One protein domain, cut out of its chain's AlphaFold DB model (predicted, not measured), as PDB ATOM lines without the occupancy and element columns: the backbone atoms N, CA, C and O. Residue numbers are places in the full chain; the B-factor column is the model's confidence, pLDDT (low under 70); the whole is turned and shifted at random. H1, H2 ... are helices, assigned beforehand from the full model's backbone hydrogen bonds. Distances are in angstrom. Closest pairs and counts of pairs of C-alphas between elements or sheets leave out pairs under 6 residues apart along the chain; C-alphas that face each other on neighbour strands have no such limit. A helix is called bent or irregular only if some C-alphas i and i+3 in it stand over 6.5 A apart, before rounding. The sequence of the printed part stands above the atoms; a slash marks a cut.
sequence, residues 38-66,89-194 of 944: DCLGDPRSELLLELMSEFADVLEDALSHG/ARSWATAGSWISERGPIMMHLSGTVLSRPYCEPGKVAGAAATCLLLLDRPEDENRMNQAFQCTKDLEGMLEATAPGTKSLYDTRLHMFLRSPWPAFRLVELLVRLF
ATOM      1  N   ASP A  38     184.019 119.190 132.413       65.88
ATOM      2  CA  ASP A  38     184.170 119.297 133.877       65.88
ATOM      3  C   ASP A  38     184.439 120.757 134.337       65.88
ATOM      4  O   ASP A  38     184.845 121.647 133.578       65.88
ATOM      5  N   CYS A  39     184.213 121.041 135.621       73.44
ATOM      6  CA  CYS A  39     184.493 122.318 136.272       73.44
ATOM      7  C   CYS A  39     185.972 122.727 136.263       73.44
ATOM      8  O   CYS A  39     186.256 123.901 136.502       73.44
ATOM      9  N   LEU A  40     186.890 121.816 135.926       74.94
ATOM     10  CA  LEU A  40     188.307 122.122 135.702       74.94
ATOM     11  C   LEU A  40     188.539 123.034 134.488       74.94
ATOM     12  O   LEU A  40     189.513 123.776 134.456       74.94
ATOM     13  N   GLY A  41     187.608 123.077 133.528       69.00
ATOM     14  CA  GLY A  41     187.662 124.028 132.412       69.00
ATOM     15  C   GLY A  41     187.321 125.479 132.792       69.00
ATOM     16  O   GLY A  41     187.265 126.350 131.923       69.00
ATOM     17  N   ASP A  42     187.000 125.777 134.058       76.50
ATOM     18  CA  ASP A  42     186.865 127.156 134.537       76.50
ATOM     19  C   ASP A  42     188.244 127.691 134.963       76.50
ATOM     20  O   ASP A  42     188.855 127.095 135.847       76.50
ATOM     21  N   PRO A  43     188.727 128.834 134.437       77.94
ATOM     22  CA  PRO A  43     190.024 129.402 134.831       77.94
ATOM     23  C   PRO A  43     190.150 129.714 136.330       77.94
ATOM     24  O   PRO A  43     191.245 129.902 136.842       77.94
ATOM     25  N   ARG A  44     189.027 129.808 137.052       83.75
ATOM     26  CA  ARG A  44     189.008 130.038 138.503       83.75
ATOM     27  C   ARG A  44     189.120 128.745 139.316       83.75
ATOM     28  O   ARG A  44     189.204 128.819 140.540       83.75
ATOM     29  N   SER A  45     189.069 127.581 138.667       82.31
ATOM     30  CA  SER A  45     189.166 126.277 139.328       82.31
ATOM     31  C   SER A  45     190.551 126.039 139.931       82.31
ATOM     32  O   SER A  45     190.618 125.530 141.043       82.31
ATOM     33  N   GLU A  46     191.623 126.500 139.277       80.06
ATOM     34  CA  GLU A  46     193.002 126.450 139.791       80.06
ATOM     35  C   GLU A  46     193.118 127.151 141.148       80.06
ATOM     36  O   GLU A  46     193.502 126.538 142.141       80.06
ATOM     37  N   LEU A  47     192.659 128.404 141.225       85.62
ATOM     38  CA  LEU A  47     192.649 129.162 142.477       85.62
ATOM     39  C   LEU A  47     191.784 128.485 143.552       85.62
ATOM     40  O   LEU A  47     192.120 128.511 144.732       85.62
ATOM     41  N   LEU A  48     190.654 127.881 143.170       88.06
ATOM     42  CA  LEU A  48     189.801 127.174 144.122       88.06
ATOM     43  C   LEU A  48     190.465 125.890 144.652       88.06
ATOM     44  O   LEU A  48     190.350 125.604 145.842       88.06
ATOM     45  N   LEU A  49     191.165 125.139 143.797       83.75
ATOM     46  CA  LEU A  49     191.942 123.955 144.174       83.75
ATOM     47  C   LEU A  49     193.064 124.308 145.151       83.75
ATOM     48  O   LEU A  49     193.232 123.618 146.159       83.75
ATOM     49  N   GLU A  50     193.792 125.392 144.877       85.12
ATOM     50  CA  GLU A  50     194.832 125.917 145.764       85.12
ATOM     51  C   GLU A  50     194.252 126.303 147.123       85.12
ATOM     52  O   GLU A  50     194.738 125.834 148.147       85.12
ATOM     53  N   LEU A  51     193.160 127.075 147.145       88.06
ATOM     54  CA  LEU A  51     192.508 127.487 148.390       88.06
ATOM     55  C   LEU A  51     192.003 126.293 149.209       88.06
ATOM     56  O   LEU A  51     192.161 126.280 150.424       88.06
ATOM     57  N   MET A  52     191.404 125.286 148.571       89.94
ATOM     58  CA  MET A  52     190.951 124.080 149.272       89.94
ATOM     59  C   MET A  52     192.115 123.242 149.813       89.94
ATOM     60  O   MET A  52     191.994 122.655 150.888       89.94
ATOM     61  N   SER A  53     193.225 123.172 149.077       86.44
ATOM     62  CA  SER A  53     194.419 122.432 149.502       86.44
ATOM     63  C   SER A  53     195.115 123.140 150.661       86.44
ATOM     64  O   SER A  53     195.378 122.507 151.676       86.44
ATOM     65  N   GLU A  54     195.288 124.460 150.561       88.19
ATOM     66  CA  GLU A  54     195.834 125.296 151.631       88.19
ATOM     67  C   GLU A  54     194.950 125.242 152.884       88.19
ATOM     68  O   GLU A  54     195.460 125.162 153.998       88.19
ATOM     69  N   PHE A  55     193.621 125.231 152.727       90.50
ATOM     70  CA  PHE A  55     192.713 125.059 153.859       90.50
ATOM     71  C   PHE A  55     192.946 123.729 154.578       90.50
ATOM     72  O   PHE A  55     192.983 123.693 155.806       90.50
ATOM     73  N   ALA A  56     193.115 122.643 153.819       88.69
ATOM     74  CA  ALA A  56     193.415 121.335 154.381       88.69
ATOM     75  C   ALA A  56     194.772 121.326 155.106       88.69
ATOM     76  O   ALA A  56     194.832 120.839 156.233       88.69
ATOM     77  N   ASP A  57     195.816 121.925 154.519       85.81
ATOM     78  CA  ASP A  57     197.145 122.053 155.139       85.81
ATOM     79  C   ASP A  57     197.067 122.804 156.479       85.81
ATOM     80  O   ASP A  57     197.556 122.328 157.501       85.81
ATOM     81  N   VAL A  58     196.366 123.944 156.506       86.25
ATOM     82  CA  VAL A  58     196.179 124.755 157.720       86.25
ATOM     83  C   VAL A  58     195.469 123.970 158.825       86.25
ATOM     84  O   VAL A  58     195.810 124.111 160.002       86.25
ATOM     85  N   LEU A  59     194.476 123.150 158.475       85.12
ATOM     86  CA  LEU A  59     193.760 122.311 159.438       85.12
ATOM     87  C   LEU A  59     194.609 121.127 159.933       85.12
ATOM     88  O   LEU A  59     194.540 120.788 161.116       85.12
ATOM     89  N   GLU A  60     195.424 120.516 159.072       82.31
ATOM     90  CA  GLU A  60     196.354 119.441 159.448       82.31
ATOM     91  C   GLU A  60     197.482 119.931 160.365       82.31
ATOM     92  O   GLU A  60     197.775 119.288 161.379       82.31
ATOM     93  N   ASP A  61     198.062 121.096 160.074       79.12
ATOM     94  CA  ASP A  61     199.061 121.747 160.932       79.12
ATOM     95  C   ASP A  61     198.473 122.067 162.310       79.12
ATOM     96  O   ASP A  61     199.099 121.850 163.354       79.12
ATOM     97  N   ALA A  62     197.229 122.549 162.320       72.94
ATOM     98  CA  ALA A  62     196.503 122.846 163.541       72.94
ATOM     99  C   ALA A  62     196.294 121.582 164.401       72.94
ATOM    100  O   ALA A  62     196.535 121.622 165.609       72.94
ATOM    101  N   LEU A  63     195.936 120.447 163.788       72.56
ATOM    102  CA  LEU A  63     195.816 119.148 164.464       72.56
ATOM    103  C   LEU A  63     197.165 118.643 165.014       72.56
ATOM    104  O   LEU A  63     197.246 118.229 166.173       72.56
ATOM    105  N   SER A  64     198.235 118.739 164.222       66.94
ATOM    106  CA  SER A  64     199.573 118.224 164.562       66.94
ATOM    107  C   SER A  64     200.225 118.964 165.746       66.94
ATOM    108  O   SER A  64     200.928 118.374 166.575       66.94
ATOM    109  N   HIS A  65     199.957 120.265 165.889       57.53
ATOM    110  CA  HIS A  65     200.408 121.063 167.036       57.53
ATOM    111  C   HIS A  65     199.584 120.849 168.319       57.53
ATOM    112  O   HIS A  65     200.046 121.207 169.407       57.53
ATOM    113  N   GLY A  66     198.396 120.246 168.227       50.25
ATOM    114  CA  GLY A  66     197.581 119.868 169.383       50.25
ATOM    115  C   GLY A  66     198.090 118.616 170.108       50.25
ATOM    116  O   GLY A  66     198.105 118.583 171.340       50.25
ATOM    117  N   ALA A  89     190.250 124.755 170.439       53.22
ATOM    118  CA  ALA A  89     190.270 126.221 170.484       53.22
ATOM    119  C   ALA A  89     191.601 126.861 170.027       53.22
ATOM    120  O   ALA A  89     191.591 127.941 169.441       53.22
ATOM    121  N   ARG A  90     192.758 126.218 170.272       52.75
ATOM    122  CA  ARG A  90     194.069 126.708 169.787       52.75
ATOM    123  C   ARG A  90     194.304 126.388 168.313       52.75
ATOM    124  O   ARG A  90     194.819 127.236 167.593       52.75
ATOM    125  N   SER A  91     193.880 125.208 167.878       56.19
ATOM    126  CA  SER A  91     193.953 124.754 166.487       56.19
ATOM    127  C   SER A  91     193.112 125.660 165.572       56.19
ATOM    128  O   SER A  91     193.605 126.199 164.581       56.19
ATOM    129  N   TRP A  92     191.876 125.964 165.988       65.12
ATOM    130  CA  TRP A  92     191.000 126.913 165.297       65.12
ATOM    131  C   TRP A  92     191.480 128.369 165.379       65.12
ATOM    132  O   TRP A  92     191.146 129.157 164.500       65.12
ATOM    133  N   ALA A  93     192.295 128.752 166.370       65.38
ATOM    134  CA  ALA A  93     192.870 130.100 166.430       65.38
ATOM    135  C   ALA A  93     193.918 130.339 165.326       65.38
ATOM    136  O   ALA A  93     193.934 131.417 164.732       65.38
ATOM    137  N   THR A  94     194.743 129.333 165.011       65.38
ATOM    138  CA  THR A  94     195.697 129.376 163.887       65.38
ATOM    139  C   THR A  94     194.965 129.352 162.544       65.38
ATOM    140  O   THR A  94     195.248 130.170 161.670       65.38
ATOM    141  N   ALA A  95     193.947 128.493 162.407       77.00
ATOM    142  CA  ALA A  95     193.110 128.441 161.208       77.00
ATOM    143  C   ALA A  95     192.206 129.678 161.041       77.00
ATOM    144  O   ALA A  95     191.843 130.042 159.925       77.00
ATOM    145  N   GLY A  96     191.864 130.367 162.133       79.00
ATOM    146  CA  GLY A  96     190.912 131.478 162.157       79.00
ATOM    147  C   GLY A  96     191.328 132.674 161.301       79.00
ATOM    148  O   GLY A  96     190.469 133.298 160.675       79.00
ATOM    149  N   SER A  97     192.633 132.962 161.211       82.00
ATOM    150  CA  SER A  97     193.150 134.005 160.313       82.00
ATOM    151  C   SER A  97     192.860 133.646 158.857       82.00
ATOM    152  O   SER A  97     192.229 134.428 158.144       82.00
ATOM    153  N   TRP A  98     193.220 132.423 158.450       88.50
ATOM    154  CA  TRP A  98     192.971 131.909 157.103       88.50
ATOM    155  C   TRP A  98     191.474 131.891 156.774       88.50
ATOM    156  O   TRP A  98     191.054 132.412 155.741       88.50
ATOM    157  N   ILE A  99     190.647 131.376 157.688       86.88
ATOM    158  CA  ILE A  99     189.188 131.290 157.530       86.88
ATOM    159  C   ILE A  99     188.580 132.679 157.316       86.88
ATOM    160  O   ILE A  99     187.717 132.841 156.454       86.88
ATOM    161  N   SER A 100     189.035 133.688 158.063       84.25
ATOM    162  CA  SER A 100     188.505 135.050 157.952       84.25
ATOM    163  C   SER A 100     188.895 135.754 156.647       84.25
ATOM    164  O   SER A 100     188.078 136.476 156.076       84.25
ATOM    165  N   GLU A 101     190.115 135.522 156.158       87.06
ATOM    166  CA  GLU A 101     190.665 136.201 154.982       87.06
ATOM    167  C   GLU A 101     190.292 135.498 153.672       87.06
ATOM    168  O   GLU A 101     189.905 136.148 152.699       87.06
ATOM    169  N   ARG A 102     190.393 134.166 153.642       91.06
ATOM    170  CA  ARG A 102     190.300 133.347 152.423       91.06
ATOM    171  C   ARG A 102     189.042 132.483 152.361       91.06
ATOM    172  O   ARG A 102     188.566 132.193 151.263       91.06
ATOM    173  N   GLY A 103     188.426 132.158 153.501       88.56
ATOM    174  CA  GLY A 103     187.178 131.382 153.564       88.56
ATOM    175  C   GLY A 103     186.030 131.963 152.717       88.56
ATOM    176  O   GLY A 103     185.449 131.230 151.911       88.56
ATOM    177  N   PRO A 104     185.714 133.275 152.794       91.62
ATOM    178  CA  PRO A 104     184.682 133.885 151.950       91.62
ATOM    179  C   PRO A 104     184.984 133.796 150.448       91.62
ATOM    180  O   PRO A 104     184.064 133.628 149.645       91.62
ATOM    181  N   ILE A 105     186.265 133.887 150.070       91.19
ATOM    182  CA  ILE A 105     186.723 133.780 148.678       91.19
ATOM    183  C   ILE A 105     186.505 132.349 148.181       91.19
ATOM    184  O   ILE A 105     185.871 132.155 147.144       91.19
ATOM    185  N   MET A 106     186.941 131.354 148.960       92.44
ATOM    186  CA  MET A 106     186.736 129.934 148.661       92.44
ATOM    187  C   MET A 106     185.246 129.595 148.504       92.44
ATOM    188  O   MET A 106     184.868 128.923 147.546       92.44
ATOM    189  N   MET A 107     184.375 130.106 149.382       89.56
ATOM    190  CA  MET A 107     182.926 129.866 149.306       89.56
ATOM    191  C   MET A 107     182.275 130.524 148.083       89.56
ATOM    192  O   MET A 107     181.423 129.918 147.428       89.56
ATOM    193  N   HIS A 108     182.682 131.749 147.739       89.44
ATOM    194  CA  HIS A 108     182.186 132.433 146.544       89.44
ATOM    195  C   HIS A 108     182.599 131.704 145.256       89.44
ATOM    196  O   HIS A 108     181.777 131.485 144.361       89.44
ATOM    197  N   LEU A 109     183.864 131.285 145.177       87.50
ATOM    198  CA  LEU A 109     184.380 130.496 144.064       87.50
ATOM    199  C   LEU A 109     183.692 129.127 143.983       87.50
ATOM    200  O   LEU A 109     183.252 128.749 142.903       87.50
ATOM    201  N   SER A 110     183.485 128.445 145.112       87.50
ATOM    202  CA  SER A 110     182.771 127.160 145.172       87.50
ATOM    203  C   SER A 110     181.373 127.251 144.558       87.50
ATOM    204  O   SER A 110     181.016 126.444 143.703       87.50
ATOM    205  N   GLY A 111     180.596 128.282 144.910       83.56
ATOM    206  CA  GLY A 111     179.248 128.480 144.364       83.56
ATOM    207  C   GLY A 111     179.204 128.780 142.860       83.56
ATOM    208  O   GLY A 111     178.176 128.560 142.225       83.56
ATOM    209  N   THR A 112     180.302 129.264 142.270       85.12
ATOM    210  CA  THR A 112     180.369 129.599 140.837       85.12
ATOM    211  C   THR A 112     181.003 128.483 140.008       85.12
ATOM    212  O   THR A 112     180.409 128.061 139.017       85.12
ATOM    213  N   VAL A 113     182.157 127.962 140.431       84.44
ATOM    214  CA  VAL A 113     182.925 126.914 139.739       84.44
ATOM    215  C   VAL A 113     182.206 125.566 139.807       84.44
ATOM    216  O   VAL A 113     182.013 124.916 138.780       84.44
ATOM    217  N   LEU A 114     181.728 125.171 140.992       86.56
ATOM    218  CA  LEU A 114     181.157 123.837 141.221       86.56
ATOM    219  C   LEU A 114     179.697 123.714 140.755       86.56
ATOM    220  O   LEU A 114     179.128 122.626 140.775       86.56
ATOM    221  N   SER A 115     179.082 124.817 140.311       81.31
ATOM    222  CA  SER A 115     177.726 124.824 139.741       81.31
ATOM    223  C   SER A 115     177.643 124.169 138.354       81.31
ATOM    224  O   SER A 115     176.548 123.862 137.876       81.31
ATOM    225  N   ARG A 116     178.796 123.927 137.713       74.62
ATOM    226  CA  ARG A 116     178.893 123.277 136.405       74.62
ATOM    227  C   ARG A 116     178.476 121.790 136.460       74.62
ATOM    228  O   ARG A 116     178.545 121.146 137.519       74.62
ATOM    229  N   PRO A 117     177.990 121.230 135.337       66.50
ATOM    230  CA  PRO A 117     177.775 119.788 135.213       66.50
ATOM    231  C   PRO A 117     179.102 119.015 135.352       66.50
ATOM    232  O   PRO A 117     180.168 119.599 135.203       66.50
ATOM    233  N   TYR A 118     179.025 117.723 135.693       67.56
ATOM    234  CA  TYR A 118     180.168 116.791 135.797       67.56
ATOM    235  C   TYR A 118     181.255 117.102 136.849       67.56
ATOM    236  O   TYR A 118     182.313 116.487 136.838       67.56
ATOM    237  N   CYS A 119     180.965 117.995 137.802       79.06
ATOM    238  CA  CYS A 119     181.876 118.401 138.879       79.06
ATOM    239  C   CYS A 119     181.667 117.634 140.204       79.06
ATOM    240  O   CYS A 119     181.778 118.207 141.286       79.06
ATOM    241  N   GLU A 120     181.266 116.363 140.176       81.50
ATOM    242  CA  GLU A 120     180.903 115.610 141.389       81.50
ATOM    243  C   GLU A 120     182.015 115.582 142.461       81.50
ATOM    244  O   GLU A 120     181.705 115.905 143.614       81.50
ATOM    245  N   PRO A 121     183.299 115.309 142.138       81.69
ATOM    246  CA  PRO A 121     184.373 115.358 143.132       81.69
ATOM    247  C   PRO A 121     184.582 116.755 143.725       81.69
ATOM    248  O   PRO A 121     184.749 116.897 144.937       81.69
ATOM    249  N   GLY A 122     184.509 117.797 142.892       86.31
ATOM    250  CA  GLY A 122     184.629 119.182 143.340       86.31
ATOM    251  C   GLY A 122     183.471 119.600 144.241       86.31
ATOM    252  O   GLY A 122     183.687 120.246 145.261       86.31
ATOM    253  N   LYS A 123     182.242 119.178 143.924       87.81
ATOM    254  CA  LYS A 123     181.052 119.424 144.752       87.81
ATOM    255  C   LYS A 123     181.183 118.789 146.134       87.81
ATOM    256  O   LYS A 123     180.879 119.452 147.121       87.81
ATOM    257  N   VAL A 124     181.662 117.546 146.217       86.81
ATOM    258  CA  VAL A 124     181.936 116.879 147.502       86.81
ATOM    259  C   VAL A 124     183.035 117.608 148.276       86.81
ATOM    260  O   VAL A 124     182.860 117.857 149.465       86.81
ATOM    261  N   ALA A 125     184.126 118.014 147.615       88.50
ATOM    262  CA  ALA A 125     185.181 118.810 148.246       88.50
ATOM    263  C   ALA A 125     184.640 120.141 148.805       88.50
ATOM    264  O   ALA A 125     184.885 120.475 149.961       88.50
ATOM    265  N   GLY A 126     183.837 120.867 148.022       89.88
ATOM    266  CA  GLY A 126     183.202 122.113 148.450       89.88
ATOM    267  C   GLY A 126     182.219 121.927 149.605       89.88
ATOM    268  O   GLY A 126     182.214 122.729 150.539       89.88
ATOM    269  N   ALA A 127     181.423 120.856 149.584       89.12
ATOM    270  CA  ALA A 127     180.524 120.512 150.682       89.12
ATOM    271  C   ALA A 127     181.308 120.184 151.964       89.12
ATOM    272  O   ALA A 127     181.029 120.774 153.005       89.12
ATOM    273  N   ALA A 128     182.345 119.346 151.887       89.25
ATOM    274  CA  ALA A 128     183.201 119.021 153.030       89.25
ATOM    275  C   ALA A 128     183.899 120.267 153.610       89.25
ATOM    276  O   ALA A 128     183.860 120.484 154.821       89.25
ATOM    277  N   ALA A 129     184.451 121.136 152.755       91.00
ATOM    278  CA  ALA A 129     185.031 122.415 153.171       91.00
ATOM    279  C   ALA A 129     183.993 123.326 153.850       91.00
ATOM    280  O   ALA A 129     184.292 123.969 154.853       91.00
ATOM    281  N   THR A 130     182.755 123.348 153.346       90.06
ATOM    282  CA  THR A 130     181.654 124.101 153.961       90.06
ATOM    283  C   THR A 130     181.335 123.569 155.354       90.06
ATOM    284  O   THR A 130     181.207 124.356 156.290       90.06
ATOM    285  N   CYS A 131     181.242 122.246 155.515       88.25
ATOM    286  CA  CYS A 131     180.977 121.639 156.816       88.25
ATOM    287  C   CYS A 131     182.108 121.948 157.811       88.25
ATOM    288  O   CYS A 131     181.829 122.314 158.949       88.25
ATOM    289  N   LEU A 132     183.369 121.892 157.369       87.50
ATOM    290  CA  LEU A 132     184.537 122.273 158.171       87.50
ATOM    291  C   LEU A 132     184.498 123.743 158.611       87.50
ATOM    292  O   LEU A 132     184.750 124.039 159.773       87.50
ATOM    293  N   LEU A 133     184.130 124.671 157.724       87.38
ATOM    294  CA  LEU A 133     183.992 126.089 158.078       87.38
ATOM    295  C   LEU A 133     182.895 126.344 159.124       87.38
ATOM    296  O   LEU A 133     182.990 127.304 159.885       87.38
ATOM    297  N   LEU A 134     181.859 125.502 159.177       85.31
ATOM    298  CA  LEU A 134     180.811 125.580 160.201       85.31
ATOM    299  C   LEU A 134     181.279 125.065 161.572       85.31
ATOM    300  O   LEU A 134     180.659 125.401 162.579       85.31
ATOM    301  N   LEU A 135     182.372 124.295 161.621       80.62
ATOM    302  CA  LEU A 135     182.988 123.800 162.856       80.62
ATOM    303  C   LEU A 135     183.991 124.785 163.481       80.62
ATOM    304  O   LEU A 135     184.531 124.483 164.542       80.62
ATOM    305  N   ASP A 136     184.213 125.963 162.880       77.44
ATOM    306  CA  ASP A 136     185.199 126.961 163.335       77.44
ATOM    307  C   ASP A 136     184.980 127.478 164.774       77.44
ATOM    308  O   ASP A 136     185.895 128.022 165.396       77.44
ATOM    309  N   ARG A 137     183.754 127.333 165.284       73.81
ATOM    310  CA  ARG A 137     183.274 127.776 166.596       73.81
ATOM    311  C   ARG A 137     182.366 126.703 167.174       73.81
ATOM    312  O   ARG A 137     181.138 126.843 167.130       73.81
ATOM    313  N   PRO A 138     182.942 125.606 167.685       66.56
ATOM    314  CA  PRO A 138     182.165 124.464 168.143       66.56
ATOM    315  C   PRO A 138     181.268 124.773 169.359       66.56
ATOM    316  O   PRO A 138     180.392 123.985 169.707       66.56
ATOM    317  N   GLU A 139     181.478 125.912 170.018       69.75
ATOM    318  CA  GLU A 139     180.645 126.458 171.090       69.75
ATOM    319  C   GLU A 139     179.320 127.099 170.631       69.75
ATOM    320  O   GLU A 139     178.440 127.316 171.462       69.75
ATOM    321  N   ASP A 140     179.153 127.409 169.342       79.50
ATOM    322  CA  ASP A 140     177.907 127.963 168.798       79.50
ATOM    323  C   ASP A 140     176.955 126.825 168.386       79.50
ATOM    324  O   ASP A 140     177.114 126.210 167.330       79.50
ATOM    325  N   GLU A 141     175.932 126.558 169.205       77.69
ATOM    326  CA  GLU A 141     174.939 125.497 168.964       77.69
ATOM    327  C   GLU A 141     174.238 125.609 167.602       77.69
ATOM    328  O   GLU A 141     173.909 124.596 166.981       77.69
ATOM    329  N   ASN A 142     174.004 126.823 167.097       79.88
ATOM    330  CA  ASN A 142     173.343 127.007 165.807       79.88
ATOM    331  C   ASN A 142     174.283 126.642 164.652       79.88
ATOM    332  O   ASN A 142     173.853 126.008 163.688       79.88
ATOM    333  N   ARG A 143     175.568 127.002 164.755       79.88
ATOM    334  CA  ARG A 143     176.590 126.565 163.790       79.88
ATOM    335  C   ARG A 143     176.819 125.065 163.859       79.88
ATOM    336  O   ARG A 143     176.868 124.425 162.815       79.88
ATOM    337  N   MET A 144     176.847 124.497 165.061       80.06
ATOM    338  CA  MET A 144     176.982 123.057 165.258       80.06
ATOM    339  C   MET A 144     175.823 122.292 164.605       80.06
ATOM    340  O   MET A 144     176.049 121.373 163.824       80.06
ATOM    341  N   ASN A 145     174.577 122.727 164.816       79.56
ATOM    342  CA  ASN A 145     173.405 122.141 164.155       79.56
ATOM    343  C   ASN A 145     173.466 122.261 162.621       79.56
ATOM    344  O   ASN A 145     173.060 121.341 161.908       79.56
ATOM    345  N   GLN A 146     173.997 123.370 162.097       82.19
ATOM    346  CA  GLN A 146     174.226 123.537 160.658       82.19
ATOM    347  C   GLN A 146     175.335 122.613 160.142       82.19
ATOM    348  O   GLN A 146     175.183 122.056 159.058       82.19
ATOM    349  N   ALA A 147     176.410 122.407 160.907       81.62
ATOM    350  CA  ALA A 147     177.471 121.462 160.574       81.62
ATOM    351  C   ALA A 147     176.931 120.024 160.524       81.62
ATOM    352  O   ALA A 147     177.175 119.315 159.550       81.62
ATOM    353  N   PHE A 148     176.102 119.623 161.496       79.56
ATOM    354  CA  PHE A 148     175.402 118.332 161.476       79.56
ATOM    355  C   PHE A 148     174.524 118.168 160.232       79.56
ATOM    356  O   PHE A 148     174.597 117.144 159.555       79.56
ATOM    357  N   GLN A 149     173.711 119.169 159.887       81.50
ATOM    358  CA  GLN A 149     172.892 119.080 158.677       81.50
ATOM    359  C   GLN A 149     173.761 119.005 157.411       81.50
ATOM    360  O   GLN A 149     173.483 118.195 156.533       81.50
ATOM    361  N   CYS A 150     174.852 119.772 157.357       84.69
ATOM    362  CA  CYS A 150     175.819 119.735 156.265       84.69
ATOM    363  C   CYS A 150     176.432 118.335 156.082       84.69
ATOM    364  O   CYS A 150     176.537 117.864 154.952       84.69
ATOM    365  N   THR A 151     176.772 117.632 157.172       80.12
ATOM    366  CA  THR A 151     177.293 116.253 157.083       80.12
ATOM    367  C   THR A 151     176.283 115.277 156.480       80.12
ATOM    368  O   THR A 151     176.672 114.451 155.663       80.12
ATOM    369  N   LYS A 152     174.989 115.414 156.797       78.81
ATOM    370  CA  LYS A 152     173.926 114.585 156.199       78.81
ATOM    371  C   LYS A 152     173.747 114.859 154.709       78.81
ATOM    372  O   LYS A 152     173.534 113.940 153.924       78.81
ATOM    373  N   ASP A 153     173.842 116.124 154.309       80.06
ATOM    374  CA  ASP A 153     173.744 116.500 152.899       80.06
ATOM    375  C   ASP A 153     174.955 115.958 152.109       80.06
ATOM    376  O   ASP A 153     174.798 115.430 151.007       80.06
ATOM    377  N   LEU A 154     176.156 116.014 152.701       83.69
ATOM    378  CA  LEU A 154     177.384 115.421 152.162       83.69
ATOM    379  C   LEU A 154     177.286 113.890 152.024       83.69
ATOM    380  O   LEU A 154     177.712 113.352 151.003       83.69
ATOM    381  N   GLU A 155     176.705 113.195 153.007       77.38
ATOM    382  CA  GLU A 155     176.413 111.754 152.922       77.38
ATOM    383  C   GLU A 155     175.534 111.443 151.707       77.38
ATOM    384  O   GLU A 155     175.912 110.621 150.873       77.38
ATOM    385  N   GLY A 156     174.429 112.173 151.526       76.06
ATOM    386  CA  GLY A 156     173.552 111.997 150.365       76.06
ATOM    387  C   GLY A 156     174.258 112.250 149.024       76.06
ATOM    388  O   GLY A 156     173.961 111.593 148.024       76.06
ATOM    389  N   MET A 157     175.232 113.165 148.986       78.12
ATOM    390  CA  MET A 157     176.060 113.400 147.796       78.12
ATOM    391  C   MET A 157     177.016 112.236 147.507       78.12
ATOM    392  O   MET A 157     177.171 111.858 146.345       78.12
ATOM    393  N   LEU A 158     177.644 111.659 148.534       75.06
ATOM    394  CA  LEU A 158     178.505 110.482 148.398       75.06
ATOM    395  C   LEU A 158     177.687 109.253 147.966       75.06
ATOM    396  O   LEU A 158     178.076 108.561 147.022       75.06
ATOM    397  N   GLU A 159     176.502 109.046 148.543       69.56
ATOM    398  CA  GLU A 159     175.569 107.982 148.148       69.56
ATOM    399  C   GLU A 159     175.119 108.111 146.688       69.56
ATOM    400  O   GLU A 159     175.113 107.125 145.951       69.56
ATOM    401  N   ALA A 160     174.814 109.326 146.223       69.19
ATOM    402  CA  ALA A 160     174.404 109.574 144.839       69.19
ATOM    403  C   ALA A 160     175.498 109.252 143.801       69.19
ATOM    404  O   ALA A 160     175.210 109.129 142.609       69.19
ATOM    405  N   THR A 161     176.756 109.113 144.231       63.62
ATOM    406  CA  THR A 161     177.874 108.693 143.368       63.62
ATOM    407  C   THR A 161     178.071 107.172 143.346       63.62
ATOM    408  O   THR A 161     178.876 106.660 142.559       63.62
ATOM    409  N   ALA A 162     177.334 106.437 144.189       56.94
ATOM    410  CA  ALA A 162     177.317 104.983 144.204       56.94
ATOM    411  C   ALA A 162     176.530 104.411 143.014       56.94
ATOM    412  O   ALA A 162     175.545 105.003 142.571       56.94
ATOM    413  N   PRO A 163     176.932 103.243 142.482       52.03
ATOM    414  CA  PRO A 163     176.226 102.632 141.363       52.03
ATOM    415  C   PRO A 163     174.802 102.252 141.775       52.03
ATOM    416  O   PRO A 163     174.611 101.468 142.713       52.03
ATOM    417  N   GLY A 164     173.812 102.732 141.019       51.12
ATOM    418  CA  GLY A 164     172.427 102.279 141.144       51.12
ATOM    419  C   GLY A 164     172.299 100.761 140.954       51.12
ATOM    420  O   GLY A 164     173.206 100.087 140.459       51.12
ATOM    421  N   THR A 165     171.149 100.199 141.323       46.38
ATOM    422  CA  THR A 165     170.883  98.744 141.374       46.38
ATOM    423  C   THR A 165     171.097  97.971 140.062       46.38
ATOM    424  O   THR A 165     171.023  96.749 140.071       46.38
ATOM    425  N   LYS A 166     171.382  98.634 138.930       41.00
ATOM    426  CA  LYS A 166     171.388  98.022 137.590       41.00
ATOM    427  C   LYS A 166     172.765  97.705 136.986       41.00
ATOM    428  O   LYS A 166     172.790  96.993 135.988       41.00
ATOM    429  N   SER A 167     173.891  98.175 137.539       45.97
ATOM    430  CA  SER A 167     175.232  97.805 137.037       45.97
ATOM    431  C   SER A 167     176.347  98.086 138.051       45.97
ATOM    432  O   SER A 167     176.541  99.228 138.458       45.97
ATOM    433  N   LEU A 168     177.129  97.061 138.415       41.19
ATOM    434  CA  LEU A 168     178.348  97.180 139.241       41.19
ATOM    435  C   LEU A 168     179.444  98.045 138.586       41.19
ATOM    436  O   LEU A 168     180.369  98.478 139.269       41.19
ATOM    437  N   TYR A 169     179.338  98.310 137.281       44.28
ATOM    438  CA  TYR A 169     180.338  99.031 136.490       44.28
ATOM    439  C   TYR A 169     180.117 100.550 136.445       44.28
ATOM    440  O   TYR A 169     180.988 101.270 135.970       44.28
ATOM    441  N   ASP A 170     178.989 101.051 136.959       49.75
ATOM    442  CA  ASP A 170     178.571 102.458 136.818       49.75
ATOM    443  C   ASP A 170     178.934 103.317 138.046       49.75
ATOM    444  O   ASP A 170     178.164 104.155 138.516       49.75
ATOM    445  N   THR A 171     180.091 103.045 138.656       56.66
ATOM    446  CA  THR A 171     180.522 103.744 139.879       56.66
ATOM    447  C   THR A 171     181.270 105.008 139.498       56.66
ATOM    448  O   THR A 171     182.148 104.961 138.637       56.66
ATOM    449  N   ARG A 172     180.993 106.133 140.167       62.88
ATOM    450  CA  ARG A 172     181.709 107.395 139.915       62.88
ATOM    451  C   ARG A 172     182.964 107.568 140.772       62.88
ATOM    452  O   ARG A 172     183.688 108.534 140.581       62.88
ATOM    453  N   LEU A 173     183.287 106.626 141.664       64.81
ATOM    454  CA  LEU A 173     184.456 106.711 142.554       64.81
ATOM    455  C   LEU A 173     185.791 106.835 141.789       64.81
ATOM    456  O   LEU A 173     186.687 107.558 142.220       64.81
ATOM    457  N   HIS A 174     185.927 106.208 140.618       62.44
ATOM    458  CA  HIS A 174     187.114 106.394 139.776       62.44
ATOM    459  C   HIS A 174     187.325 107.868 139.365       62.44
ATOM    460  O   HIS A 174     188.472 108.296 139.251       62.44
ATOM    461  N   MET A 175     186.248 108.656 139.220       67.81
ATOM    462  CA  MET A 175     186.331 110.099 138.974       67.81
ATOM    463  C   MET A 175     186.967 110.810 140.168       67.81
ATOM    464  O   MET A 175     187.825 111.659 139.978       67.81
ATOM    465  N   PHE A 176     186.615 110.430 141.401       73.38
ATOM    466  CA  PHE A 176     187.205 111.001 142.617       73.38
ATOM    467  C   PHE A 176     188.691 110.666 142.749       73.38
ATOM    468  O   PHE A 176     189.480 111.542 143.082       73.38
ATOM    469  N   LEU A 177     189.086 109.425 142.452       70.25
ATOM    470  CA  LEU A 177     190.493 109.004 142.514       70.25
ATOM    471  C   LEU A 177     191.365 109.675 141.439       70.25
ATOM    472  O   LEU A 177     192.564 109.839 141.649       70.25
ATOM    473  N   ARG A 178     190.781 110.051 140.294       67.69
ATOM    474  CA  ARG A 178     191.465 110.793 139.217       67.69
ATOM    475  C   ARG A 178     191.382 112.311 139.392       67.69
ATOM    476  O   ARG A 178     192.117 113.039 138.732       67.69
ATOM    477  N   SER A 179     190.493 112.788 140.257       73.88
ATOM    478  CA  SER A 179     190.224 114.210 140.405       73.88
ATOM    479  C   SER A 179     191.364 114.944 141.119       73.88
ATOM    480  O   SER A 179     191.906 114.432 142.103       73.88
ATOM    481  N   PRO A 180     191.710 116.172 140.693       75.50
ATOM    482  CA  PRO A 180     192.624 117.020 141.449       75.50
ATOM    483  C   PRO A 180     191.981 117.592 142.725       75.50
ATOM    484  O   PRO A 180     192.715 118.016 143.617       75.50
ATOM    485  N   TRP A 181     190.645 117.580 142.847       84.44
ATOM    486  CA  TRP A 181     189.931 118.108 144.012       84.44
ATOM    487  C   TRP A 181     190.300 117.340 145.295       84.44
ATOM    488  O   TRP A 181     190.240 116.106 145.302       84.44
ATOM    489  N   PRO A 182     190.619 118.016 146.418       86.69
ATOM    490  CA  PRO A 182     191.027 117.365 147.668       86.69
ATOM    491  C   PRO A 182     189.832 116.784 148.455       86.69
ATOM    492  O   PRO A 182     189.758 116.906 149.673       86.69
ATOM    493  N   ALA A 183     188.886 116.134 147.766       85.69
ATOM    494  CA  ALA A 183     187.620 115.670 148.332       85.69
ATOM    495  C   ALA A 183     187.824 114.724 149.525       85.69
ATOM    496  O   ALA A 183     187.369 115.023 150.622       85.69
ATOM    497  N   PHE A 184     188.560 113.620 149.346       85.69
ATOM    498  CA  PHE A 184     188.789 112.659 150.434       85.69
ATOM    499  C   PHE A 184     189.606 113.234 151.587       85.69
ATOM    500  O   PHE A 184     189.335 112.901 152.735       85.69
ATOM    501  N   ARG A 185     190.546 114.140 151.299       87.06
ATOM    502  CA  ARG A 185     191.337 114.822 152.328       87.06
ATOM    503  C   ARG A 185     190.458 115.710 153.211       87.06
ATOM    504  O   ARG A 185     190.533 115.641 154.429       87.06
ATOM    505  N   LEU A 186     189.573 116.500 152.601       89.12
ATOM    506  CA  LEU A 186     188.642 117.363 153.332       89.12
ATOM    507  C   LEU A 186     187.583 116.563 154.099       89.12
ATOM    508  O   LEU A 186     187.241 116.933 155.217       89.12
ATOM    509  N   VAL A 187     187.077 115.463 153.532       86.06
ATOM    510  CA  VAL A 187     186.141 114.572 154.241       86.06
ATOM    511  C   VAL A 187     186.828 113.898 155.431       86.06
ATOM    512  O   VAL A 187     186.236 113.814 156.501       86.06
ATOM    513  N   GLU A 188     188.087 113.481 155.293       84.88
ATOM    514  CA  GLU A 188     188.865 112.949 156.412       84.88
ATOM    515  C   GLU A 188     189.059 113.984 157.526       84.88
ATOM    516  O   GLU A 188     188.838 113.689 158.700       84.88
ATOM    517  N   LEU A 189     189.451 115.211 157.172       85.38
ATOM    518  CA  LEU A 189     189.605 116.291 158.146       85.38
ATOM    519  C   LEU A 189     188.294 116.601 158.852       85.38
ATOM    520  O   LEU A 189     188.290 116.819 160.061       85.38
ATOM    521  N   LEU A 190     187.185 116.573 158.111       84.12
ATOM    522  CA  LEU A 190     185.854 116.714 158.678       84.12
ATOM    523  C   LEU A 190     185.594 115.620 159.710       84.12
ATOM    524  O   LEU A 190     185.222 115.955 160.825       84.12
ATOM    525  N   VAL A 191     185.856 114.350 159.386       79.50
ATOM    526  CA  VAL A 191     185.691 113.217 160.315       79.50
ATOM    527  C   VAL A 191     186.545 113.383 161.579       79.50
ATOM    528  O   VAL A 191     186.045 113.153 162.675       79.50
ATOM    529  N   ARG A 192     187.805 113.825 161.450       77.94
ATOM    530  CA  ARG A 192     188.733 114.010 162.584       77.94
ATOM    531  C   ARG A 192     188.406 115.213 163.471       77.94
ATOM    532  O   ARG A 192     188.676 115.170 164.668       77.94
ATOM    533  N   LEU A 193     187.891 116.300 162.894       79.50
ATOM    534  CA  LEU A 193     187.598 117.554 163.606       79.50
ATOM    535  C   LEU A 193     186.174 117.616 164.163       79.50
ATOM    536  O   LEU A 193     185.872 118.501 164.970       79.50
ATOM    537  N   PHE A 194     185.293 116.714 163.734       77.75
ATOM    538  CA  PHE A 194     183.923 116.679 164.213       77.75
ATOM    539  C   PHE A 194     183.878 116.219 165.685       77.75
ATOM    540  O   PHE A 194     184.465 115.191 166.024       77.75
TER     541      PHE A 194
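What this domain is: This is residues 38 to 66 and 89 to 194 of the 944 residues of the protein "Hypothetical protein" of Polarella glacialis (UniProt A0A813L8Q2). Helix H3 runs through the middle of a helical bundle: H2b, H4 and H6 pack round it, and H1 covers the side where H2b and H6 lie. H2 is bent, and its arm H2a runs beside H1; short H5 sits by the beginning of H3, and the loop before it sticks out with residues 164 to 169. The printed part has 135 residues with six named helices, H1 to H6 in order, and no named strand: the class is all helix. It is compact, with a radius of gyration of the C-alphas of 15.1 A and spans of 48 by 32 by 26 A.

How they stand to each other: Start with H1, residues 45 to 66, and go on to H2, residues 89 to 113. By its hydrogen bonds H2 was assigned as one helix, but it is bent: C-alphas 101 and 104 are 7.1 A apart, and its arms H2a, residues 89 to 101, and H2b, residues 104 to 113, stand at a steep tilt of 61 degrees. H1 touches H2a, closest at the C-alphas of Ala 62 and Ser 91, 4.3 A, at a shallow tilt of 19 degrees, opposite ways. Next comes the hub, H3, residues 120 to 134; it forms a helical hairpin with H2b, closest at the C-alphas of Ser 110 and Gly 126, 6.0 A. H4, residues 141 to 159, forms another hairpin with H3, at a shallow tilt of 14 degrees; their closest C-alphas, of Cys 131 and Ala 147, are 5.1 A apart. H5, residues 173 to 178, only just touches H3, with 3 pairs of C-alphas within 8 A, at Pro 121 and Phe 176, 5.2 A, about perpendicular at 88 degrees. H6, residues 183 to 193, touches H3 at the C-alphas of Ala 125 and Ala 183, 4.0 A, the same way. H1, H2b, H3 and H6 form a bundle, a group of helices side by side. Every O i to N i+4 pair is within hydrogen-bond range in H1, H2b, H3, H4, H5 and H6; in H2a 7 of 9 are.

Where its parts are: Find C-alpha 45 at (189.166, 126.277, 139.328); from there H1 runs 31.9 A. H2a spans 18.4 A, H2b 14.2 A, H3 21.3 A and H4 27.2 A. H5 spans 8.8 A, and H6 15.4 A, to C-alpha 193 at (187.598, 117.554, 163.606).

The domain as a whole: Look for the farthest C-alphas at Arg 90 and Lys 166, 48.7 A apart. Residues 67 to 88 are not printed; C-alphas 66 and 89 are 9.7 A apart across this cut. The link from H4 to H5 is long, 13 residues. Mean pLDDT of the printed part is 77.3; 33 residues are under 70, among them 159 to 175.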